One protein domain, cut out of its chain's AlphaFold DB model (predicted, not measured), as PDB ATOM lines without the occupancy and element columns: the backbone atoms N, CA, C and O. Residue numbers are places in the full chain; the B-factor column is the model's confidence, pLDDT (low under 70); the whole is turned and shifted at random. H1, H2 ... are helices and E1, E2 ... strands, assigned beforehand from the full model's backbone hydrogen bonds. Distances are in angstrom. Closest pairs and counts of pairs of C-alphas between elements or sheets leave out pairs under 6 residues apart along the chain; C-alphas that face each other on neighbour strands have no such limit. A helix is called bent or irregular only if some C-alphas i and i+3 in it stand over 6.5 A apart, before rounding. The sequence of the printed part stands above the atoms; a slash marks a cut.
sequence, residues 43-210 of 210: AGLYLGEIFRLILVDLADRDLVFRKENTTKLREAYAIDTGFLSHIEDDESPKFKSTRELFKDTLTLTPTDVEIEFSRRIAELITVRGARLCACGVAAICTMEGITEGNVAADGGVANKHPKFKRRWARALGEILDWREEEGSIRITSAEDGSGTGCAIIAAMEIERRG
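This is residues 43 to 210 of the 210 residues of the protein "Phosphotransferase" of Ophiobolus disseminans (UniProt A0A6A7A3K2). The long helix H4 is a spine: H1, H2 and H3 gather along its first half, H6 crosses its second half, and a small two-stranded sheet, E1 and E2, lies over H6. H7 sticks out beyond the sheet as a free arm, with residues 194 to 210 standing free. The 168 printed residues have seven named helices and two named strands, in the order H1 H2 H3 H4 E1 H5 H6 E2 H7, and the class is mostly helix. The sheet, order E1 E2, is parallel. The whole is loose, with a radius of gyration of the C-alphas of 20.0 A, and elongated, spanning 70 by 40 by 29 A.

H1, residues 44 to 60, touches H2, residues 81 to 89, with its residues 44 to 48 alone, about perpendicular at 74 degrees; the closest C-alphas, of Gly 48 and Thr 81, are 4.9 A apart. H2 forms a helical hairpin with H3, residues 93 to 106, at a shallow tilt of 13 degrees, opposite ways; the closest C-alphas, of Ile 87 and Thr 98, are 5.5 A apart. H3 is irregular: C-alphas 94 and 97 are 8.6 A apart. H4, residues 112 to 144, and H2 are both hubs, touching four helices each. H4 touches H2 at a steep tilt of 66 degrees, with the closest C-alphas, of Leu 84 and Ala 122, 5.5 A apart. E1, residues 149 to 153, leads by a tight link to H5, residues 156 to 160, which only just touches H2, with 3 pairs of C-alphas within 8 A. H6, residues 164 to 175, touches H4 at a steep tilt of 52 degrees, the same way; the closest C-alphas, of Ala 130 and Trp 168, are 4.5 A apart. E2, residues 185 to 189, is parallel to E1 at 34 degrees, with N 151 and O 186 within hydrogen-bond range at 2.8 A. E1, H5, H6 and E2 make a strand-helix-strand unit, two parallel neighbour strands with helices between, with a right-handed crossover. H7, residues 193 to 209, touches no helix. Every O i to N i+4 pair is within hydrogen-bond range in H2, H5 and H6, against 11 of 13 in H1, 8 of 10 in H3, 28 of 29 in H4 and 11 of 13 in H7.

H1 begins at C-alpha 44, (-30.663, -6.516, 176.551), and is 24.8 A long. H3 is 20.8 A long, H4 48.3 A and H7 22.6 A, ending at C-alpha 209, (-28.344, -13.450, 215.603).

The C-alphas farthest apart, of Lys 67 and Gly 210, are 71.6 A apart. The printed part has no cut, and the link H1 to H2 is long, with 20 residues. Residues 181 to 182 and 210 have pLDDT under 70.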
ATOM      1  N   ALA A  43     -35.120  -7.558 178.170       94.81
ATOM      2  CA  ALA A  43     -33.717  -7.690 178.529       94.81
ATOM      3  C   ALA A  43     -32.782  -7.494 177.330       94.81
ATOM      4  O   ALA A  43     -33.075  -7.881 176.197       94.81
ATOM      5  N   GLY A  44     -31.602  -6.923 177.598       92.62
ATOM      6  CA  GLY A  44     -30.663  -6.516 176.551       92.62
ATOM      7  C   GLY A  44     -30.167  -7.637 175.646       92.62
ATOM      8  O   GLY A  44     -29.951  -7.403 174.462       92.62
ATOM      9  N   LEU A  45     -30.076  -8.864 176.170       94.44
ATOM     10  CA  LEU A  45     -29.726 -10.043 175.377       94.44
ATOM     11  C   LEU A  45     -30.627 -10.197 174.141       94.44
ATOM     12  O   LEU A  45     -30.152 -10.549 173.067       94.44
ATOM     13  N   TYR A  46     -31.920  -9.897 174.285       97.56
ATOM     14  CA  TYR A  46     -32.914 -10.163 173.253       97.56
ATOM     15  C   TYR A  46     -33.236  -8.940 172.393       97.56
ATOM     16  O   TYR A  46     -33.635  -9.106 171.246       97.56
ATOM     17  N   LEU A  47     -33.030  -7.708 172.878       97.75
ATOM     18  CA  LEU A  47     -33.318  -6.510 172.071       97.75
ATOM     19  C   LEU A  47     -32.464  -6.461 170.789       97.75
ATOM     20  O   LEU A  47     -32.978  -6.115 169.725       97.75
ATOM     21  N   GLY A  48     -31.186  -6.850 170.878       97.38
ATOM     22  CA  GLY A  48     -30.305  -6.978 169.713       97.38
ATOM     23  C   GLY A  48     -30.752  -8.081 168.751       97.38
ATOM     24  O   GLY A  48     -30.781  -7.883 167.536       97.38
ATOM     25  N   GLU A  49     -31.216  -9.208 169.287       98.38
ATOM     26  CA  GLU A  49     -31.696 -10.325 168.473       98.38
ATOM     27  C   GLU A  49     -33.016 -10.009 167.755       98.38
ATOM     28  O   GLU A  49     -33.192 -10.355 166.586       98.38
ATOM     29  N   ILE A  50     -33.925  -9.268 168.394       98.62
ATOM     30  CA  ILE A  50     -35.154  -8.776 167.750       98.62
ATOM     31  C   ILE A  50     -34.800  -7.873 166.575       98.62
ATOM     32  O   ILE A  50     -35.353  -8.022 165.482       98.62
ATOM     33  N   PHE A  51     -33.859  -6.953 166.788       98.50
ATOM     34  CA  PHE A  51     -33.373  -6.062 165.745       98.50
ATOM     35  C   PHE A  51     -32.791  -6.851 164.568       98.50
ATOM     36  O   PHE A  51     -33.175  -6.625 163.418       98.50
ATOM     37  N   ARG A  52     -31.935  -7.838 164.856       98.56
ATOM     38  CA  ARG A  52     -31.350  -8.728 163.849       98.56
ATOM     39  C   ARG A  52     -32.423  -9.456 163.044       98.56
ATOM     40  O   ARG A  52     -32.376  -9.438 161.817       98.56
ATOM     41  N   LEU A  53     -33.407 -10.063 163.709       98.75
ATOM     42  CA  LEU A  53     -34.478 -10.804 163.044       98.75
ATOM     43  C   LEU A  53     -35.350  -9.916 162.148       98.75
ATOM     44  O   LEU A  53     -35.782 -10.370 161.088       98.75
ATOM     45  N   ILE A  54     -35.575  -8.655 162.530       98.69
ATOM     46  CA  ILE A  54     -36.251  -7.674 161.671       98.69
ATOM     47  C   ILE A  54     -35.414  -7.397 160.419       98.69
ATOM     48  O   ILE A  54     -35.946  -7.434 159.311       98.69
ATOM     49  N   LEU A  55     -34.109  -7.157 160.569       98.31
ATOM     50  CA  LEU A  55     -33.223  -6.925 159.428       98.31
ATOM     51  C   LEU A  55     -33.130  -8.145 158.500       98.31
ATOM     52  O   LEU A  55     -33.137  -7.971 157.283       98.31
ATOM     53  N   VAL A  56     -33.100  -9.365 159.047       98.50
ATOM     54  CA  VAL A  56     -33.152 -10.608 158.259       98.50
ATOM     55  C   VAL A  56     -34.455 -10.699 157.466       98.50
ATOM     56  O   VAL A  56     -34.400 -10.923 156.262       98.50
ATOM     57  N   ASP A  57     -35.612 -10.464 158.096       98.50
ATOM     58  CA  ASP A  57     -36.922 -10.502 157.416       98.50
ATOM     59  C   ASP A  57     -37.000  -9.500 156.258       98.50
ATOM     60  O   ASP A  57     -37.589  -9.786 155.217       98.50
ATOM     61  N   LEU A  58     -36.393  -8.324 156.413       98.06
ATOM     62  CA  LEU A  58     -36.360  -7.304 155.369       98.06
ATOM     63  C   LEU A  58     -35.354  -7.626 154.260       98.06
ATOM     64  O   LEU A  58     -35.655  -7.382 153.090       98.06
ATOM     65  N   ALA A  59     -34.193  -8.184 154.605       97.56
ATOM     66  CA  ALA A  59     -33.202  -8.635 153.633       97.56
ATOM     67  C   ALA A  59     -33.738  -9.808 152.795       97.56
ATOM     68  O   ALA A  59     -33.599  -9.798 151.577       97.56
ATOM     69  N   ASP A  60     -34.436 -10.765 153.418       97.25
ATOM     70  CA  ASP A  60     -35.082 -11.902 152.739       97.25
ATOM     71  C   ASP A  60     -36.189 -11.467 151.764       97.25
ATOM     72  O   ASP A  60     -36.551 -12.204 150.850       97.25
ATOM     73  N   ARG A  61     -36.725 -10.257 151.948       97.31
ATOM     74  CA  ARG A  61     -37.734  -9.639 151.076       97.31
ATOM     75  C   ARG A  61     -37.128  -8.675 150.054       97.31
ATOM     76  O   ARG A  61     -37.876  -7.917 149.434       97.31
ATOM     77  N   ASP A  62     -35.802  -8.651 149.924       95.88
ATOM     78  CA  ASP A  62     -35.056  -7.708 149.090       95.88
ATOM     79  C   ASP A  62     -35.446  -6.240 149.359       95.88
ATOM     80  O   ASP A  62     -35.541  -5.428 148.436       95.88
ATOM     81  N   LEU A  63     -35.724  -5.865 150.610       96.94
ATOM     82  CA  LEU A  63     -36.067  -4.481 150.974       96.94
ATOM     83  C   LEU A  63     -34.851  -3.675 151.439       96.94
ATOM     84  O   LEU A  63     -34.835  -2.461 151.259       96.94
ATOM     85  N   VAL A  64     -33.842  -4.349 151.994       97.06
ATOM     86  CA  VAL A  64     -32.584  -3.760 152.478       97.06
ATOM     87  C   VAL A  64     -31.402  -4.660 152.115       97.06
ATOM     88  O   VAL A  64     -31.582  -5.853 151.864       97.06
ATOM     89  N   PHE A  65     -30.200  -4.091 152.094       96.19
ATOM     90  CA  PHE A  65     -28.915  -4.762 151.871       96.19
ATOM     91  C   PHE A  65     -28.879  -5.559 150.561       96.19
ATOM     92  O   PHE A  65     -28.298  -6.643 150.465       96.19
ATOM     93  N   ARG A  66     -29.522  -5.019 149.517       93.06
ATOM     94  CA  ARG A  66     -29.563  -5.655 148.196       93.06
ATOM     95  C   ARG A  66     -28.147  -5.831 147.662       93.06
ATOM     96  O   ARG A  66     -27.409  -4.857 147.559       93.06
ATOM     97  N   LYS A  67     -27.828  -7.050 147.217       90.88
ATOM     98  CA  LYS A  67     -26.508  -7.448 146.686       90.88
ATOM     99  C   LYS A  67     -25.375  -7.479 147.724       90.88
ATOM    100  O   LYS A  67     -24.241  -7.754 147.340       90.88
ATOM    101  N   GLU A  68     -25.663  -7.251 149.002       94.81
ATOM    102  CA  GLU A  68     -24.697  -7.434 150.086       94.81
ATOM    103  C   GLU A  68     -24.649  -8.901 150.541       94.81
ATOM    104  O   GLU A  68     -25.603  -9.668 150.378       94.81
ATOM    105  N   ASN A  69     -23.539  -9.296 151.168       94.31
ATOM    106  CA  ASN A  69     -23.428 -10.604 151.804       94.31
ATOM    107  C   ASN A  69     -24.026 -10.563 153.219       94.31
ATOM    108  O   ASN A  69     -23.401 -10.088 154.160       94.31
ATOM    109  N   THR A  70     -25.224 -11.127 153.386       96.56
ATOM    110  CA  THR A  70     -25.949 -11.139 154.669       96.56
ATOM    111  C   THR A  70     -25.645 -12.357 155.547       96.56
ATOM    112  O   THR A  70     -26.354 -12.600 156.520       96.56
ATOM    113  N   THR A  71     -24.592 -13.132 155.255       97.38
ATOM    114  CA  THR A  71     -24.254 -14.349 156.024       97.38
ATOM    115  C   THR A  71     -24.048 -14.046 157.508       97.38
ATOM    116  O   THR A  71     -24.646 -14.710 158.348       97.38
ATOM    117  N   LYS A  72     -23.286 -12.995 157.836       97.75
ATOM    118  CA  LYS A  72     -23.045 -12.579 159.226       97.75
ATOM    119  C   LYS A  72     -24.319 -12.134 159.941       97.75
ATOM    120  O   LYS A  72     -24.545 -12.509 161.083       97.75
ATOM    121  N   LEU A  73     -25.203 -11.420 159.245       98.06
ATOM    122  CA  LEU A  73     -26.513 -11.019 159.773       98.06
ATOM    123  C   LEU A  73     -27.400 -12.225 160.145       98.06
ATOM    124  O   LEU A  73     -28.274 -12.116 161.005       98.06
ATOM    125  N   ARG A  74     -27.187 -13.388 159.519       97.56
ATOM    126  CA  ARG A  74     -27.961 -14.609 159.789       97.56
ATOM    127  C   ARG A  74     -27.474 -15.385 161.012       97.56
ATOM    128  O   ARG A  74     -28.227 -16.231 161.489       97.56
ATOM    129  N   GLU A  75     -26.287 -15.083 161.538       98.12
ATOM    130  CA  GLU A  75     -25.776 -15.678 162.777       98.12
ATOM    131  C   GLU A  75     -26.621 -15.191 163.967       98.12
ATOM    132  O   GLU A  75     -26.765 -13.990 164.195       98.12
ATOM    133  N   ALA A  76     -27.242 -16.120 164.703       97.69
ATOM    134  CA  ALA A  76     -28.064 -15.785 165.865       97.69
ATOM    135  C   ALA A  76     -27.225 -15.051 166.919       97.69
ATOM    136  O   ALA A  76     -26.080 -15.429 167.173       97.69
ATOM    137  N   TYR A  77     -27.799 -14.013 167.527       97.06
ATOM    138  CA  TYR A  77     -27.149 -13.174 168.537       97.06
ATOM    139  C   TYR A  77     -25.865 -12.468 168.059       97.06
ATOM    140  O   TYR A  77     -25.070 -12.015 168.878       97.06
ATOM    141  N   ALA A  78     -25.673 -12.303 166.743       97.38
ATOM    142  CA  ALA A  78     -24.566 -11.514 166.186       97.38
ATOM    143  C   ALA A  78     -24.677 -10.003 166.468       97.38
ATOM    144  O   ALA A  78     -23.713  -9.265 166.276       97.38
ATOM    145  N   ILE A  79     -25.854  -9.538 166.896       97.31
ATOM    146  CA  ILE A  79     -26.118  -8.146 167.260       97.31
ATOM    147  C   ILE A  79     -26.506  -8.105 168.734       97.31
ATOM    148  O   ILE A  79     -27.499  -8.712 169.135       97.31
ATOM    149  N   ASP A  80     -25.752  -7.347 169.524       94.88
ATOM    150  CA  ASP A  80     -26.060  -7.080 170.926       94.88
ATOM    151  C   ASP A  80     -26.750  -5.715 171.113       94.88
ATOM    152  O   ASP A  80     -26.919  -4.920 170.187       94.88
ATOM    153  N   THR A  81     -27.159  -5.405 172.344       94.00
ATOM    154  CA  THR A  81     -27.713  -4.078 172.671       94.00
ATOM    155  C   THR A  81     -26.730  -2.917 172.561       94.00
ATOM    156  O   THR A  81     -27.167  -1.764 172.490       94.00
ATOM    157  N   GLY A  82     -25.423  -3.185 172.570       95.69
ATOM    158  CA  GLY A  82     -24.405  -2.165 172.334       95.69
ATOM    159  C   GLY A  82     -24.528  -1.606 170.921       95.69
ATOM    160  O   GLY A  82     -24.516  -0.388 170.751       95.69
ATOM    161  N   PHE A  83     -24.789  -2.476 169.942       97.00
ATOM    162  CA  PHE A  83     -25.049  -2.079 168.560       97.00
ATOM    163  C   PHE A  83     -26.212  -1.082 168.457       97.00
ATOM    164  O   PHE A  83     -26.065  -0.022 167.854       97.00
ATOM    165  N   LEU A  84     -27.353  -1.385 169.093       96.69
ATOM    166  CA  LEU A  84     -28.537  -0.513 169.095       96.69
ATOM    167  C   LEU A  84     -28.233   0.837 169.755       96.69
ATOM    168  O   LEU A  84     -28.581   1.885 169.212       96.69
ATOM    169  N   SER A  85     -27.547   0.803 170.900       95.31
ATOM    170  CA  SER A  85     -27.147   2.013 171.627       95.31
ATOM    171  C   SER A  85     -26.280   2.916 170.750       95.31
ATOM    172  O   SER A  85     -26.520   4.118 170.678       95.31
ATOM    173  N   HIS A  86     -25.311   2.325 170.046       96.31
ATOM    174  CA  HIS A  86     -24.365   3.041 169.195       96.31
ATOM    175  C   HIS A  86     -25.043   3.700 167.998       96.31
ATOM    176  O   HIS A  86     -24.836   4.885 167.754       96.31
ATOM    177  N   ILE A  87     -25.900   2.974 167.271       96.19
ATOM    178  CA  ILE A  87     -26.584   3.560 166.107       96.19
ATOM    179  C   ILE A  87     -27.573   4.657 166.517       96.19
ATOM    180  O   ILE A  87     -27.745   5.640 165.797       96.19
ATOM    181  N   GLU A  88     -28.216   4.541 167.681       94.38
ATOM    182  CA  GLU A  88     -29.113   5.583 168.184       94.38
ATOM    183  C   GLU A  88     -28.380   6.873 168.589       94.38
ATOM    184  O   GLU A  88     -28.992   7.949 168.523       94.38
ATOM    185  N   ASP A  89     -27.111   6.768 168.983       93.94
ATOM    186  CA  ASP A  89     -26.268   7.864 169.485       93.94
ATOM    187  C   ASP A  89     -25.267   8.403 168.453       93.94
ATOM    188  O   ASP A  89     -24.514   9.327 168.738       93.94
ATOM    189  N   ASP A  90     -25.256   7.857 167.235       95.69
ATOM    190  CA  ASP A  90     -24.335   8.310 166.198       95.69
ATOM    191  C   ASP A  90     -24.665   9.741 165.729       95.69
ATOM    192  O   ASP A  90     -25.669   9.985 165.041       95.69
ATOM    193  N   GLU A  91     -23.782  10.674 166.088       94.94
ATOM    194  CA  GLU A  91     -23.764  12.080 165.660       94.94
ATOM    195  C   GLU A  91     -22.702  12.360 164.578       94.94
ATOM    196  O   GLU A  91     -22.499  13.504 164.162       94.94
ATOM    197  N   SER A  92     -21.994  11.329 164.105       95.94
ATOM    198  CA  SER A  92     -20.930  11.505 163.122       95.94
ATOM    199  C   SER A  92     -21.474  11.936 161.748       95.94
ATOM    200  O   SER A  92     -22.558  11.511 161.325       95.94
ATOM    201  N   PRO A  93     -20.719  12.752 160.984       94.44
ATOM    202  CA  PRO A  93     -21.141  13.180 159.656       94.44
ATOM    203  C   PRO A  93     -21.417  11.987 158.733       94.44
ATOM    204  O   PRO A  93     -20.571  11.104 158.585       94.44
ATOM    205  N   LYS A  94     -22.587  11.990 158.078       91.69
ATOM    206  CA  LYS A  94     -23.034  10.927 157.154       91.69
ATOM    207  C   LYS A  94     -22.994   9.516 157.766       91.69
ATOM    208  O   LYS A  94     -22.692   8.544 157.069       91.69
ATOM    209  N   PHE A  95     -23.269   9.420 159.069       96.69
ATOM    210  CA  PHE A  95     -23.327   8.160 159.812       96.69
ATOM    211  C   PHE A  95     -22.037   7.334 159.731       96.69
ATOM    212  O   PHE A  95     -22.081   6.104 159.666       96.69
ATOM    213  N   LYS A  96     -20.871   7.991 159.660       97.50
ATOM    214  CA  LYS A  96     -19.571   7.319 159.522       97.50
ATOM    215  C   LYS A  96     -19.379   6.223 160.581       97.50
ATOM    216  O   LYS A  96     -19.010   5.109 160.228       97.50
ATOM    217  N   SER A  97     -19.674   6.533 161.838       97.56
ATOM    218  CA  SER A  97     -19.518   5.612 162.967       97.56
ATOM    219  C   SER A  97     -20.455   4.404 162.856       97.56
ATOM    220  O   SER A  97     -20.036   3.264 163.045       97.56
ATOM    221  N   THR A  98     -21.717   4.620 162.469       97.88
ATOM    222  CA  THR A  98     -22.667   3.526 162.210       97.88
ATOM    223  C   THR A  98     -22.228   2.669 161.026       97.88
ATOM    224  O   THR A  98     -22.324   1.447 161.085       97.88
ATOM    225  N   ARG A  99     -21.711   3.273 159.948       97.75
ATOM    226  CA  ARG A  99     -21.188   2.533 158.785       97.75
ATOM    227  C   ARG A  99     -20.034   1.615 159.168       97.75
ATOM    228  O   ARG A  99     -20.010   0.470 158.727       97.75
ATOM    229  N   GLU A 100     -19.103   2.119 159.973       98.12
ATOM    230  CA  GLU A 100     -17.986   1.338 160.512       98.12
ATOM    231  C   GLU A 100     -18.507   0.180 161.370       98.12
ATOM    232  O   GLU A 100     -18.146  -0.964 161.114       98.12
ATOM    233  N   LEU A 101     -19.473   0.430 162.260       98.25
ATOM    234  CA  LEU A 101     -20.101  -0.616 163.069       98.25
ATOM    235  C   LEU A 101     -20.772  -1.716 162.219       98.25
ATOM    236  O   LEU A 101     -20.538  -2.902 162.446       98.25
ATOM    237  N   PHE A 102     -21.582  -1.357 161.215       98.25
ATOM    238  CA  PHE A 102     -22.199  -2.342 160.309       98.25
ATOM    239  C   PHE A 102     -21.152  -3.163 159.548       98.25
ATOM    240  O   PHE A 102     -21.327  -4.370 159.356       98.25
ATOM    241  N   LYS A 103     -20.057  -2.526 159.131       97.69
ATOM    242  CA  LYS A 103     -18.966  -3.201 158.431       97.69
ATOM    243  C   LYS A 103     -18.214  -4.159 159.352       97.69
ATOM    244  O   LYS A 103     -17.979  -5.299 158.961       97.69
ATOM    245  N   ASP A 104     -17.877  -3.721 160.557       97.75
ATOM    246  CA  ASP A 104     -17.052  -4.484 161.493       97.75
ATOM    247  C   ASP A 104     -17.829  -5.649 162.118       97.75
ATOM    248  O   ASP A 104     -17.293  -6.747 162.262       97.75
ATOM    249  N   THR A 105     -19.109  -5.446 162.443       97.56
ATOM    250  CA  THR A 105     -19.955  -6.485 163.050       97.56
ATOM    251  C   THR A 105     -20.575  -7.417 162.008       97.56
ATOM    252  O   THR A 105     -20.628  -8.627 162.217       97.56
ATOM    253  N   LEU A 106     -21.062  -6.877 160.883       97.69
ATOM    254  CA  LEU A 106     -21.912  -7.620 159.942       97.69
ATOM    255  C   LEU A 106     -21.330  -7.739 158.535       97.69
ATOM    256  O   LEU A 106     -21.939  -8.396 157.692       97.69
ATOM    257  N   THR A 107     -20.173  -7.137 158.252       97.19
ATOM    258  CA  THR A 107     -19.588  -7.070 156.901       97.19
ATOM    259  C   THR A 107     -20.522  -6.437 155.860       97.19
ATOM    260  O   THR A 107     -20.440  -6.761 154.679       97.19
ATOM    261  N   LEU A 108     -21.403  -5.530 156.300       97.62
ATOM    262  CA  LEU A 108     -22.385  -4.840 155.458       97.62
ATOM    263  C   LEU A 108     -21.989  -3.383 155.211       97.62
ATOM    264  O   LEU A 108     -21.476  -2.708 156.106       97.62
ATOM    265  N   THR A 109     -22.309  -2.873 154.020       96.75
ATOM    266  CA  THR A 109     -22.148  -1.453 153.666       96.75
ATOM    267  C   THR A 109     -23.514  -0.807 153.391       96.75
ATOM    268  O   THR A 109     -23.890  -0.620 152.234       96.75
ATOM    269  N   PRO A 110     -24.285  -0.450 154.434       96.81
ATOM    270  CA  PRO A 110     -25.639   0.072 154.261       96.81
ATOM    271  C   PRO A 110     -25.647   1.467 153.617       96.81
ATOM    272  O   PRO A 110     -24.727   2.267 153.794       96.81
ATOM    273  N   THR A 111     -26.702   1.805 152.886       96.81
ATOM    274  CA  THR A 111     -26.977   3.164 152.389       96.81
ATOM    275  C   THR A 111     -27.428   4.101 153.518       96.81
ATOM    276  O   THR A 111     -27.783   3.648 154.602       96.81
ATOM    277  N   ASP A 112     -27.437   5.421 153.284       96.31
ATOM    278  CA  ASP A 112     -27.906   6.390 154.299       96.31
ATOM    279  C   ASP A 112     -29.359   6.111 154.724       96.31
ATOM    280  O   ASP A 112     -29.677   6.144 155.910       96.31
ATOM    281  N   VAL A 113     -30.220   5.754 153.762       96.50
ATOM    282  CA  VAL A 113     -31.632   5.423 154.010       96.50
ATOM    283  C   VAL A 113     -31.763   4.166 154.871       96.50
ATOM    284  O   VAL A 113     -32.574   4.126 155.791       96.50
ATOM    285  N   GLU A 114     -30.953   3.140 154.607       97.62
ATOM    286  CA  GLU A 114     -30.954   1.904 155.399       97.62
ATOM    287  C   GLU A 114     -30.441   2.131 156.822       97.62
ATOM    288  O   GLU A 114     -30.960   1.521 157.759       97.62
ATOM    289  N   ILE A 115     -29.465   3.026 157.004       97.88
ATOM    290  CA  ILE A 115     -28.984   3.418 158.333       97.88
ATOM    291  C   ILE A 115     -30.073   4.166 159.096       97.88
ATOM    292  O   ILE A 115     -30.366   3.813 160.236       97.88
ATOM    293  N   GLU A 116     -30.699   5.170 158.488       96.62
ATOM    294  CA  GLU A 116     -31.756   5.947 159.142       96.62
ATOM    295  C   GLU A 116     -32.947   5.060 159.528       96.62
ATOM    296  O   GLU A 116     -33.446   5.109 160.657       96.62
ATOM    297  N   PHE A 117     -33.335   4.159 158.628       97.06
ATOM    298  CA  PHE A 117     -34.363   3.165 158.895       97.06
ATOM    299  C   PHE A 117     -33.965   2.208 160.036       97.06
ATOM    300  O   PHE A 117     -34.760   1.962 160.946       97.06
ATOM    301  N   SER A 118     -32.716   1.734 160.044       97.75
ATOM    302  CA  SER A 118     -32.158   0.911 161.126       97.75
ATOM    303  C   SER A 118     -32.190   1.639 162.473       97.75
ATOM    304  O   SER A 118     -32.655   1.078 163.464       97.75
ATOM    305  N   ARG A 119     -31.795   2.917 162.524       96.94
ATOM    306  CA  ARG A 119     -31.889   3.738 163.745       96.94
ATOM    307  C   ARG A 119     -33.320   3.800 164.271       96.94
ATOM    308  O   ARG A 119     -33.535   3.688 165.476       96.94
ATOM    309  N   ARG A 120     -34.303   3.931 163.376       97.44
ATOM    310  CA  ARG A 120     -35.712   4.001 163.773       97.44
ATOM    311  C   ARG A 120     -36.233   2.678 164.331       97.44
ATOM    312  O   ARG A 120     -36.990   2.699 165.299       97.44
ATOM    313  N   ILE A 121     -35.817   1.540 163.770       97.94
ATOM    314  CA  ILE A 121     -36.149   0.221 164.333       97.94
ATOM    315  C   ILE A 121     -35.531   0.065 165.725       97.94
ATOM    316  O   ILE A 121     -36.232  -0.350 166.648       97.94
ATOM    317  N   ALA A 122     -34.251   0.411 165.888       97.44
ATOM    318  CA  ALA A 122     -33.573   0.324 167.180       97.44
ATOM    319  C   ALA A 122     -34.298   1.148 168.248       97.44
ATOM    320  O   ALA A 122     -34.644   0.611 169.299       97.44
ATOM    321  N   GLU A 123     -34.661   2.391 167.920       97.31
ATOM    322  CA  GLU A 123     -35.447   3.240 168.811       97.31
ATOM    323  C   GLU A 123     -36.791   2.607 169.199       97.31
ATOM    324  O   GLU A 123     -37.158   2.629 170.372       97.31
ATOM    325  N   LEU A 124     -37.531   2.019 168.255       97.94
ATOM    326  CA  LEU A 124     -38.809   1.364 168.563       97.94
ATOM    327  C   LEU A 124     -38.633   0.191 169.535       97.94
ATOM    328  O   LEU A 124     -39.418   0.046 170.475       97.94
ATOM    329  N   ILE A 125     -37.597  -0.625 169.333       98.12
ATOM    330  CA  ILE A 125     -37.295  -1.778 170.189       98.12
ATOM    331  C   ILE A 125     -36.915  -1.317 171.596       98.12
ATOM    332  O   ILE A 125     -37.449  -1.836 172.580       98.12
ATOM    333  N   THR A 126     -36.028  -0.329 171.714       96.94
ATOM    334  CA  THR A 126     -35.558   0.147 173.021       96.94
ATOM    335  C   THR A 126     -36.631   0.948 173.759       96.94
ATOM    336  O   THR A 126     -36.746   0.819 174.978       96.94
ATOM    337  N   VAL A 127     -37.488   1.701 173.052       97.88
ATOM    338  CA  VAL A 127     -38.700   2.315 173.629       97.88
ATOM    339  C   VAL A 127     -39.641   1.239 174.156       97.88
ATOM    340  O   VAL A 127     -40.085   1.345 175.297       97.88
ATOM    341  N   ARG A 128     -39.925   0.187 173.376       98.31
ATOM    342  CA  ARG A 128     -40.773  -0.922 173.831       98.31
ATOM    343  C   ARG A 128     -40.204  -1.569 175.093       98.31
ATOM    344  O   ARG A 128     -40.941  -1.721 176.063       98.31
ATOM    345  N   GLY A 129     -38.911  -1.902 175.098       97.56
ATOM    346  CA  GLY A 129     -38.235  -2.484 176.260       97.56
ATOM    347  C   GLY A 129     -38.380  -1.610 177.508       97.56
ATOM    348  O   GLY A 129     -38.824  -2.089 178.546       97.56
ATOM    349  N   ALA A 130     -38.115  -0.305 177.387       97.62
ATOM    350  CA  ALA A 130     -38.235   0.637 178.499       97.62
ATOM    351  C   ALA A 130     -39.674   0.763 179.032       97.62
ATOM    352  O   ALA A 130     -39.880   0.834 180.244       97.62
ATOM    353  N   ARG A 131     -40.676   0.759 178.141       98.44
ATOM    354  CA  ARG A 131     -42.095   0.798 178.530       98.44
ATOM    355  C   ARG A 131     -42.532  -0.473 179.251       98.44
ATOM    356  O   ARG A 131     -43.262  -0.381 180.229       98.44
ATOM    357  N   LEU A 132     -42.068  -1.642 178.811       98.25
ATOM    358  CA  LEU A 132     -42.358  -2.904 179.495       98.25
ATOM    359  C   LEU A 132     -41.720  -2.942 180.888       98.25
ATOM    360  O   LEU A 132     -42.408  -3.274 181.850       98.25
ATOM    361  N   CYS A 133     -40.459  -2.514 181.028       97.56
ATOM    362  CA  CYS A 133     -39.820  -2.379 182.342       97.56
ATOM    363  C   CYS A 133     -40.591  -1.418 183.267       97.56
ATOM    364  O   CYS A 133     -40.673  -1.652 184.474       97.56
ATOM    365  N   ALA A 134     -41.191  -0.355 182.717       97.81
ATOM    366  CA  ALA A 134     -42.027   0.569 183.482       97.81
ATOM    367  C   ALA A 134     -43.263  -0.114 184.078       97.81
ATOM    368  O   ALA A 134     -43.591   0.165 185.227       97.81
ATOM    369  N   CYS A 135     -43.895  -1.049 183.357       98.25
ATOM    370  CA  CYS A 135     -45.040  -1.806 183.871       98.25
ATOM    371  C   CYS A 135     -44.693  -2.607 185.132       98.25
ATOM    372  O   CYS A 135     -45.489  -2.632 186.066       98.25
ATOM    373  N   GLY A 136     -43.508  -3.229 185.184       97.62
ATOM    374  CA  GLY A 136     -43.066  -3.988 186.359       97.62
ATOM    375  C   GLY A 136     -42.877  -3.100 187.590       97.62
ATOM    376  O   GLY A 136     -43.382  -3.409 188.667       97.62
ATOM    377  N   VAL A 137     -42.216  -1.951 187.413       97.50
ATOM    378  CA  VAL A 137     -42.047  -0.957 188.486       97.50
ATOM    379  C   VAL A 137     -43.395  -0.412 188.942       97.50
ATOM    380  O   VAL A 137     -43.677  -0.412 190.136       97.50
ATOM    381  N   ALA A 138     -44.242   0.008 188.000       97.81
ATOM    382  CA  ALA A 138     -45.559   0.545 188.305       97.81
ATOM    383  C   ALA A 138     -46.409  -0.464 189.086       97.81
ATOM    384  O   ALA A 138     -47.001  -0.094 190.094       97.81
ATOM    385  N   ALA A 139     -46.409  -1.738 188.682       98.06
ATOM    386  CA  ALA A 139     -47.147  -2.790 189.373       98.06
ATOM    387  C   ALA A 139     -46.720  -2.929 190.842       98.06
ATOM    388  O   ALA A 139     -47.581  -2.966 191.719       98.06
ATOM    389  N   ILE A 140     -45.410  -2.946 191.123       97.94
ATOM    390  CA  ILE A 140     -44.890  -3.017 192.497       97.94
ATOM    391  C   ILE A 140     -45.268  -1.759 193.282       97.94
ATOM    392  O   ILE A 140     -45.772  -1.862 194.398       97.94
ATOM    393  N   CYS A 141     -45.073  -0.574 192.701       96.62
ATOM    394  CA  CYS A 141     -45.392   0.683 193.373       96.62
ATOM    395  C   CYS A 141     -46.885   0.792 193.707       96.62
ATOM    396  O   CYS A 141     -47.230   1.165 194.824       96.62
ATOM    397  N   THR A 142     -47.769   0.417 192.782       96.38
ATOM    398  CA  THR A 142     -49.218   0.401 193.014       96.38
ATOM    399  C   THR A 142     -49.614  -0.637 194.061       96.38
ATOM    400  O   THR A 142     -50.427  -0.330 194.929       96.38
ATOM    401  N   MET A 143     -49.040  -1.841 194.007       97.12
ATOM    402  CA  MET A 143     -49.340  -2.922 194.952       97.12
ATOM    403  C   MET A 143     -48.951  -2.560 196.391       97.12
ATOM    404  O   MET A 143     -49.723  -2.815 197.311       97.12
ATOM    405  N   GLU A 144     -47.783  -1.942 196.575       96.38
ATOM    406  CA  GLU A 144     -47.239  -1.578 197.892       96.38
ATOM    407  C   GLU A 144     -47.646  -0.163 198.351       96.38
ATOM    408  O   GLU A 144     -47.303   0.256 199.455       96.38
ATOM    409  N   GLY A 145     -48.359   0.604 197.517       95.00
ATOM    410  CA  GLY A 145     -48.727   1.992 197.816       95.00
ATOM    411  C   GLY A 145     -47.536   2.959 197.861       95.00
ATOM    412  O   GLY A 145     -47.583   3.968 198.564       95.00
ATOM    413  N   ILE A 146     -46.458   2.664 197.129       94.81
ATOM    414  CA  ILE A 146     -45.255   3.500 197.057       94.81
ATOM    415  C   ILE A 146     -45.512   4.663 196.101       94.81
ATOM    416  O   ILE A 146     -45.681   4.467 194.897       94.81
ATOM    417  N   THR A 147     -45.488   5.885 196.630       92.06
ATOM    418  CA  THR A 147     -45.698   7.115 195.849       92.06
ATOM    419  C   THR A 147     -44.421   7.912 195.609       92.06
ATOM    420  O   THR A 147     -44.418   8.799 194.763       92.06
ATOM    421  N   GLU A 148     -43.337   7.620 196.330       93.94
ATOM    422  CA  GLU A 148     -42.054   8.318 196.224       93.94
ATOM    423  C   GLU A 148     -40.876   7.385 196.523       93.94
ATOM    424  O   GLU A 148     -41.012   6.422 197.278       93.94
ATOM    425  N   GLY A 149     -39.712   7.655 195.926       94.19
ATOM    426  CA  GLY A 149     -38.490   6.898 196.187       94.19
ATOM    427  C   GLY A 149     -37.556   6.786 194.986       94.19
ATOM    428  O   GLY A 149     -37.690   7.489 193.985       94.19
ATOM    429  N   ASN A 150     -36.584   5.880 195.092       95.00
ATOM    430  CA  ASN A 150     -35.673   5.560 193.998       95.00
ATOM    431  C   ASN A 150     -35.789   4.074 193.645       95.00
ATOM    432  O   ASN A 150     -35.770   3.214 194.524       95.00
ATOM    433  N   VAL A 151     -35.857   3.785 192.352       96.25
ATOM    434  CA  VAL A 151     -35.717   2.443 191.788       96.25
ATOM    435  C   VAL A 151     -34.267   2.293 191.359       96.25
ATOM    436  O   VAL A 151     -33.847   2.850 190.342       96.25
ATOM    437  N   ALA A 152     -33.499   1.559 192.157       95.75
ATOM    438  CA  ALA A 152     -32.110   1.247 191.860       95.75
ATOM    439  C   ALA A 152     -32.049   0.218 190.721       95.75
ATOM    440  O   ALA A 152     -32.333  -0.962 190.918       95.75
ATOM    441  N   ALA A 153     -31.711   0.679 189.518       94.00
ATOM    442  CA  ALA A 153     -31.620  -0.141 188.320       94.00
ATOM    443  C   ALA A 153     -30.163  -0.477 187.988       94.00
ATOM    444  O   ALA A 153     -29.311   0.410 187.892       94.00
ATOM    445  N   ASP A 154     -29.908  -1.757 187.734       89.44
ATOM    446  CA  ASP A 154     -28.646  -2.256 187.197       89.44
ATOM    447  C   ASP A 154     -28.857  -2.934 185.833       89.44
ATOM    448  O   ASP A 154     -29.983  -3.204 185.407       89.44
ATOM    449  N   GLY A 155     -27.760  -3.197 185.128       85.88
ATOM    450  CA  GLY A 155     -27.728  -3.911 183.860       85.88
ATOM    451  C   GLY A 155     -27.205  -3.060 182.707       85.88
ATOM    452  O   GLY A 155     -27.301  -1.830 182.688       85.88
ATOM    453  N   GLY A 156     -26.656  -3.740 181.695       86.12
ATOM    454  CA  GLY A 156     -26.018  -3.088 180.549       86.12
ATOM    455  C   GLY A 156     -26.935  -2.098 179.830       86.12
ATOM    456  O   GLY A 156     -26.503  -0.999 179.504       86.12
ATOM    457  N   VAL A 157     -28.213  -2.439 179.655       89.25
ATOM    458  CA  VAL A 157     -29.185  -1.555 178.996       89.25
ATOM    459  C   VAL A 157     -29.483  -0.320 179.846       89.25
ATOM    460  O   VAL A 157     -29.426   0.795 179.338       89.25
ATOM    461  N   ALA A 158     -29.749  -0.495 181.143       90.81
ATOM    462  CA  ALA A 158     -30.064   0.617 182.034       90.81
ATOM    463  C   ALA A 158     -28.877   1.583 182.192       90.81
ATOM    464  O   ALA A 158     -29.076   2.795 182.254       90.81
ATOM    465  N   ASN A 159     -27.650   1.061 182.247       89.12
ATOM    466  CA  ASN A 159     -26.466   1.863 182.554       89.12
ATOM    467  C   ASN A 159     -25.737   2.406 181.321       89.12
ATOM    468  O   ASN A 159     -25.154   3.483 181.413       89.12
ATOM    469  N   LYS A 160     -25.747   1.694 180.186       88.38
ATOM    470  CA  LYS A 160     -24.943   2.063 179.005       88.38
ATOM    471  C   LYS A 160     -25.758   2.679 177.873       88.38
ATOM    472  O   LYS A 160     -25.195   3.422 177.078       88.38
ATOM    473  N   HIS A 161     -27.056   2.387 177.771       92.50
ATOM    474  CA  HIS A 161     -27.864   2.945 176.691       92.50
ATOM    475  C   HIS A 161     -28.221   4.413 177.000       92.50
ATOM    476  O   HIS A 161     -28.923   4.673 177.985       92.50
ATOM    477  N   PRO A 162     -27.862   5.381 176.136       89.19
ATOM    478  CA  PRO A 162     -27.888   6.816 176.459       89.19
ATOM    479  C   PRO A 162     -29.286   7.350 176.797       89.19
ATOM    480  O   PRO A 162     -29.454   8.307 177.549       89.19
ATOM    481  N   LYS A 163     -30.326   6.720 176.238       94.56
ATOM    482  CA  LYS A 163     -31.718   7.192 176.323       94.56
ATOM    483  C   LYS A 163     -32.642   6.281 177.144       94.56
ATOM    484  O   LYS A 163     -33.809   6.630 177.323       94.56
ATOM    485  N   PHE A 164     -32.172   5.126 177.634       95.56
ATOM    486  CA  PHE A 164     -33.073   4.079 178.142       95.56
ATOM    487  C   PHE A 164     -33.704   4.438 179.490       95.56
ATOM    488  O   PHE A 164     -34.927   4.414 179.595       95.56
ATOM    489  N   LYS A 165     -32.915   4.871 180.487       94.25
ATOM    490  CA  LYS A 165     -33.451   5.326 181.788       94.25
ATOM    491  C   LYS A 165     -34.461   6.463 181.638       94.25
ATOM    492  O   LYS A 165     -35.509   6.428 182.267       94.25
ATOM    493  N   ARG A 166     -34.203   7.418 180.737       94.12
ATOM    494  CA  ARG A 166     -35.145   8.508 180.434       94.12
ATOM    495  C   ARG A 166     -36.457   7.988 179.838       94.12
ATOM    496  O   ARG A 166     -37.528   8.420 180.248       94.12
ATOM    497  N   ARG A 167     -36.390   7.058 178.877       96.00
ATOM    498  CA  ARG A 167     -37.581   6.417 178.285       96.00
ATOM    499  C   ARG A 167     -38.361   5.611 179.330       96.00
ATOM    500  O   ARG A 167     -39.587   5.653 179.318       96.00
ATOM    501  N   TRP A 168     -37.658   4.933 180.234       96.25
ATOM    502  CA  TRP A 168     -38.246   4.167 181.332       96.25
ATOM    503  C   TRP A 168     -38.958   5.087 182.331       96.25
ATOM    504  O   TRP A 168     -40.137   4.883 182.598       96.25
ATOM    505  N   ALA A 169     -38.295   6.148 182.800       95.00
ATOM    506  CA  ALA A 169     -38.882   7.134 183.709       95.00
ATOM    507  C   ALA A 169     -40.113   7.821 183.098       95.00
ATOM    508  O   ALA A 169     -41.151   7.913 183.745       95.00
ATOM    509  N   ARG A 170     -40.037   8.220 181.821       95.31
ATOM    510  CA  ARG A 170     -41.184   8.788 181.103       95.31
ATOM    511  C   ARG A 170     -42.363   7.815 181.051       95.31
ATOM    512  O   ARG A 170     -43.484   8.201 181.348       95.31
ATOM    513  N   ALA A 171     -42.115   6.563 180.669       97.06
ATOM    514  CA  ALA A 171     -43.165   5.552 180.598       97.06
ATOM    515  C   ALA A 171     -43.781   5.265 181.974       97.06
ATOM    516  O   ALA A 171     -44.985   5.057 182.068       97.06
ATOM    517  N   LEU A 172     -42.973   5.292 183.035       96.62
ATOM    518  CA  LEU A 172     -43.457   5.145 184.403       96.62
ATOM    519  C   LEU A 172     -44.376   6.306 184.800       96.62
ATOM    520  O   LEU A 172     -45.452   6.063 185.339       96.62
ATOM    521  N   GLY A 173     -43.995   7.544 184.475       94.69
ATOM    522  CA  GLY A 173     -44.829   8.714 184.741       94.69
ATOM    523  C   GLY A 173     -46.139   8.737 183.965       94.69
ATOM    524  O   GLY A 173     -47.150   9.165 184.510       94.69
ATOM    525  N   GLU A 174     -46.146   8.210 182.737       95.31
ATOM    526  CA  GLU A 174     -47.377   8.003 181.962       95.31
ATOM    527  C   GLU A 174     -48.307   6.956 182.604       95.31
ATOM    528  O   GLU A 174     -49.519   7.093 182.498       95.31
ATOM    529  N   ILE A 175     -47.771   5.911 183.251       96.25
ATOM    530  CA  ILE A 175     -48.580   4.866 183.912       96.25
ATOM    531  C   ILE A 175     -49.127   5.347 185.263       96.25
ATOM    532  O   ILE A 175     -50.231   4.973 185.647       96.25
ATOM    533  N   LEU A 176     -48.343   6.141 185.997       93.88
ATOM    534  CA  LEU A 176     -48.667   6.608 187.348       93.88
ATOM    535  C   LEU A 176     -49.292   8.015 187.379       93.88
ATOM    536  O   LEU A 176     -49.380   8.611 188.453       93.88
ATOM    537  N   ASP A 177     -49.693   8.549 186.221       90.25
ATOM    538  CA  ASP A 177     -50.335   9.859 186.060       90.25
ATOM    539  C   ASP A 177     -49.587  11.011 186.767       90.25
ATOM    540  O   ASP A 177     -50.168  11.825 187.497       90.25
ATOM    541  N   TRP A 178     -48.266  11.090 186.571       86.50
ATOM    542  CA  TRP A 178     -47.463  12.163 187.160       86.50
ATOM    543  C   TRP A 178     -47.868  13.538 186.627       86.50
ATOM    544  O   TRP A 178     -48.109  13.731 185.437       86.50
ATOM    545  N   ARG A 179     -47.913  14.523 187.531       75.38
ATOM    546  CA  ARG A 179     -48.259  15.915 187.201       75.38
ATOM    547  C   ARG A 179     -47.073  16.737 186.701       75.38
ATOM    548  O   ARG A 179     -47.285  17.760 186.059       75.38
ATOM    549  N   GLU A 180     -45.856  16.313 187.019       74.50
ATOM    550  CA  GLU A 180     -44.607  17.003 186.692       74.50
ATOM    551  C   GLU A 180     -43.739  16.134 185.774       74.50
ATOM    552  O   GLU A 180     -43.912  14.916 185.713       74.50
ATOM    553  N   GLU A 181     -42.804  16.765 185.052       63.78
ATOM    554  CA  GLU A 181     -41.888  16.065 184.136       63.78
ATOM    555  C   GLU A 181     -40.973  15.068 184.866       63.78
ATOM    556  O   GLU A 181     -40.604  14.039 184.297       63.78
ATOM    557  N   GLU A 182     -40.650  15.341 186.132       68.88
ATOM    558  CA  GLU A 182     -39.948  14.426 187.029       68.88
ATOM    559  C   GLU A 182     -40.890  13.984 188.152       68.88
ATOM    560  O   GLU A 182     -41.352  14.787 188.956       68.88
ATOM    561  N   GLY A 183     -41.192  12.688 188.206       76.75
ATOM    562  CA  GLY A 183     -42.001  12.125 189.278       76.75
ATOM    563  C   GLY A 183     -41.231  11.895 190.564       76.75
ATOM    564  O   GLY A 183     -40.003  11.790 190.590       76.75
ATOM    565  N   SER A 184     -41.983  11.684 191.640       87.50
ATOM    566  CA  SER A 184     -41.438  11.340 192.954       87.50
ATOM    567  C   SER A 184     -40.728   9.980 192.996       87.50
ATOM    568  O   SER A 184     -40.001   9.710 193.951       87.50
ATOM    569  N   ILE A 185     -40.908   9.125 191.979       94.44
ATOM    570  CA  ILE A 185     -40.216   7.837 191.832       94.44
ATOM    571  C   ILE A 185     -39.157   7.964 190.732       94.44
ATOM    572  O   ILE A 185     -39.485   8.086 189.553       94.44
ATOM    573  N   ARG A 186     -37.876   7.907 191.100       93.12
ATOM    574  CA  ARG A 186     -36.755   8.111 190.166       93.12
ATOM    575  C   ARG A 186     -36.030   6.813 189.842       93.12
ATOM    576  O   ARG A 186     -35.705   6.045 190.740       93.12
ATOM    577  N   ILE A 187     -35.708   6.596 188.568       94.56
ATOM    578  CA  ILE A 187     -34.850   5.480 188.145       94.56
ATOM    579  C   ILE A 187     -33.383   5.894 188.311       94.56
ATOM    580  O   ILE A 187     -32.904   6.775 187.594       94.56
ATOM    581  N   THR A 188     -32.660   5.259 189.229       93.50
ATOM    582  CA  THR A 188     -31.245   5.549 189.517       93.50
ATOM    583  C   THR A 188     -30.357   4.371 189.131       93.50
ATOM    584  O   THR A 188     -30.843   3.280 188.849       93.50
ATOM    585  N   SER A 189     -29.039   4.573 189.076       93.25
ATOM    586  CA  SER A 189     -28.105   3.442 189.022       93.25
ATOM    587  C   SER A 189     -28.081   2.735 190.375       93.25
ATOM    588  O   SER A 189     -28.095   3.406 191.408       93.25
ATOM    589  N   ALA A 190     -28.063   1.406 190.369       92.19
ATOM    590  CA  ALA A 190     -27.781   0.630 191.567       92.19
ATOM    591  C   ALA A 190     -26.272   0.582 191.857       92.19
ATOM    592  O   ALA A 190     -25.453   0.696 190.944       92.19
ATOM    593  N   GLU A 191     -25.935   0.377 193.128       91.88
ATOM    594  CA  GLU A 191     -24.614  -0.097 193.554       91.88
ATOM    595  C   GLU A 191     -24.471  -1.603 193.275       91.88
ATOM    596  O   GLU A 191     -25.450  -2.277 192.943       91.88
ATOM    597  N   ASP A 192     -23.266  -2.155 193.449       89.31
ATOM    598  CA  ASP A 192     -23.014  -3.589 193.264       89.31
ATOM    599  C   ASP A 192     -23.832  -4.452 194.245       89.31
ATOM    600  O   ASP A 192     -23.486  -4.637 195.417       89.31
ATOM    601  N   GLY A 193     -24.927  -5.021 193.738       86.38
ATOM    602  CA  GLY A 193     -25.787  -5.919 194.502       86.38
ATOM    603  C   GLY A 193     -25.144  -7.277 194.795       86.38
ATOM    604  O   GLY A 193     -25.447  -7.882 195.823       86.38
ATOM    605  N   SER A 194     -24.246  -7.751 193.926       90.00
ATOM    606  CA  SER A 194     -23.669  -9.099 194.004       90.00
ATOM    607  C   SER A 194     -22.481  -9.197 194.963       90.00
ATOM    608  O   SER A 194     -22.328 -10.214 195.641       90.00
ATOM    609  N   GLY A 195     -21.671  -8.142 195.064       93.38
ATOM    610  CA  GLY A 195     -20.593  -8.022 196.041       93.38
ATOM    611  C   GLY A 195     -21.049  -7.282 197.292       93.38
ATOM    612  O   GLY A 195     -21.271  -7.893 198.343       93.38
ATOM    613  N   THR A 196     -21.200  -5.959 197.191       93.31
ATOM    614  CA  THR A 196     -21.532  -5.094 198.336       93.31
ATOM    615  C   THR A 196     -22.882  -5.446 198.962       93.31
ATOM    616  O   THR A 196     -22.972  -5.554 200.187       93.31
ATOM    617  N   GLY A 197     -23.917  -5.693 198.153       93.00
ATOM    618  CA  GLY A 197     -25.246  -6.079 198.646       93.00
ATOM    619  C   GLY A 197     -25.228  -7.366 199.482       93.00
ATOM    620  O   GLY A 197     -25.756  -7.387 200.597       93.00
ATOM    621  N   CYS A 198     -24.548  -8.411 199.003       94.81
ATOM    622  CA  CYS A 198     -24.364  -9.663 199.744       94.81
ATOM    623  C   CYS A 198     -23.647  -9.453 201.087       94.81
ATOM    624  O   CYS A 198     -24.059 -10.026 202.098       94.81
ATOM    625  N   ALA A 199     -22.605  -8.616 201.116       96.62
ATOM    626  CA  ALA A 199     -21.873  -8.311 202.344       96.62
ATOM    627  C   ALA A 199     -22.750  -7.585 203.381       96.62
ATOM    628  O   ALA A 199     -22.708  -7.927 204.563       96.62
ATOM    629  N   ILE A 200     -23.583  -6.633 202.943       96.44
ATOM    630  CA  ILE A 200     -24.523  -5.915 203.821       96.44
ATOM    631  C   ILE A 200     -25.570  -6.876 204.393       96.44
ATOM    632  O   ILE A 200     -25.793  -6.878 205.603       96.44
ATOM    633  N   ILE A 201     -26.171  -7.734 203.561       96.19
ATOM    634  CA  ILE A 201     -27.155  -8.730 204.021       96.19
ATOM    635  C   ILE A 201     -26.525  -9.680 205.049       96.19
ATOM    636  O   ILE A 201     -27.138  -9.968 206.077       96.19
ATOM    637  N   ALA A 202     -25.292 -10.138 204.806       96.88
ATOM    638  CA  ALA A 202     -24.568 -10.987 205.748       96.88
ATOM    639  C   ALA A 202     -24.320 -10.275 207.089       96.88
ATOM    640  O   ALA A 202     -24.536 -10.876 208.141       96.88
ATOM    641  N   ALA A 203     -23.924  -8.998 207.061       97.50
ATOM    642  CA  ALA A 203     -23.731  -8.199 208.270       97.50
ATOM    643  C   ALA A 203     -25.035  -8.033 209.071       97.50
ATOM    644  O   ALA A 203     -25.036  -8.274 210.278       97.50
ATOM    645  N   MET A 204     -26.151  -7.718 208.401       96.81
ATOM    646  CA  MET A 204     -27.472  -7.599 209.038       96.81
ATOM    647  C   MET A 204     -27.920  -8.911 209.698       96.81
ATOM    648  O   MET A 204     -28.495  -8.895 210.784       96.81
ATOM    649  N   GLU A 205     -27.664 -10.062 209.066       95.81
ATOM    650  CA  GLU A 205     -28.035 -11.361 209.643       95.81
ATOM    651  C   GLU A 205     -27.125 -11.766 210.811       95.81
ATOM    652  O   GLU A 205     -27.604 -12.399 211.752       95.81
ATOM    653  N   ILE A 206     -25.839 -11.394 210.782       96.62
ATOM    654  CA  ILE A 206     -24.937 -11.576 211.930       96.62
ATOM    655  C   ILE A 206     -25.441 -10.759 213.123       96.62
ATOM    656  O   ILE A 206     -25.569 -11.311 214.212       96.62
ATOM    657  N   GLU A 207     -25.785  -9.486 212.912       95.88
ATOM    658  CA  GLU A 207     -26.323  -8.609 213.960       95.88
ATOM    659  C   GLU A 207     -27.645  -9.138 214.526       95.88
ATOM    660  O   GLU A 207     -27.831  -9.163 215.735       95.88
ATOM    661  N   ARG A 208     -28.548  -9.643 213.678       92.94
ATOM    662  CA  ARG A 208     -29.839 -10.194 214.125       92.94
ATOM    663  C   ARG A 208     -29.703 -11.452 214.999       92.94
ATOM    664  O   ARG A 208     -30.641 -11.789 215.721       92.94
ATOM    665  N   ARG A 209     -28.601 -12.200 214.862       88.75
ATOM    666  CA  ARG A 209     -28.344 -13.450 215.603       88.75
ATOM    667  C   ARG A 209     -27.504 -13.259 216.867       88.75
ATOM    668  O   ARG A 209     -27.474 -14.194 217.668       88.75
ATOM    669  N   GLY A 210     -26.795 -12.137 216.989       69.69
ATOM    670  CA  GLY A 210     -25.991 -11.774 218.161       69.69
ATOM    671  C   GLY A 210     -26.833 -11.134 219.251       69.69
ATOM    672  O   GLY A 210     -26.530 -11.410 220.431       69.69
TER     673      GLY A 210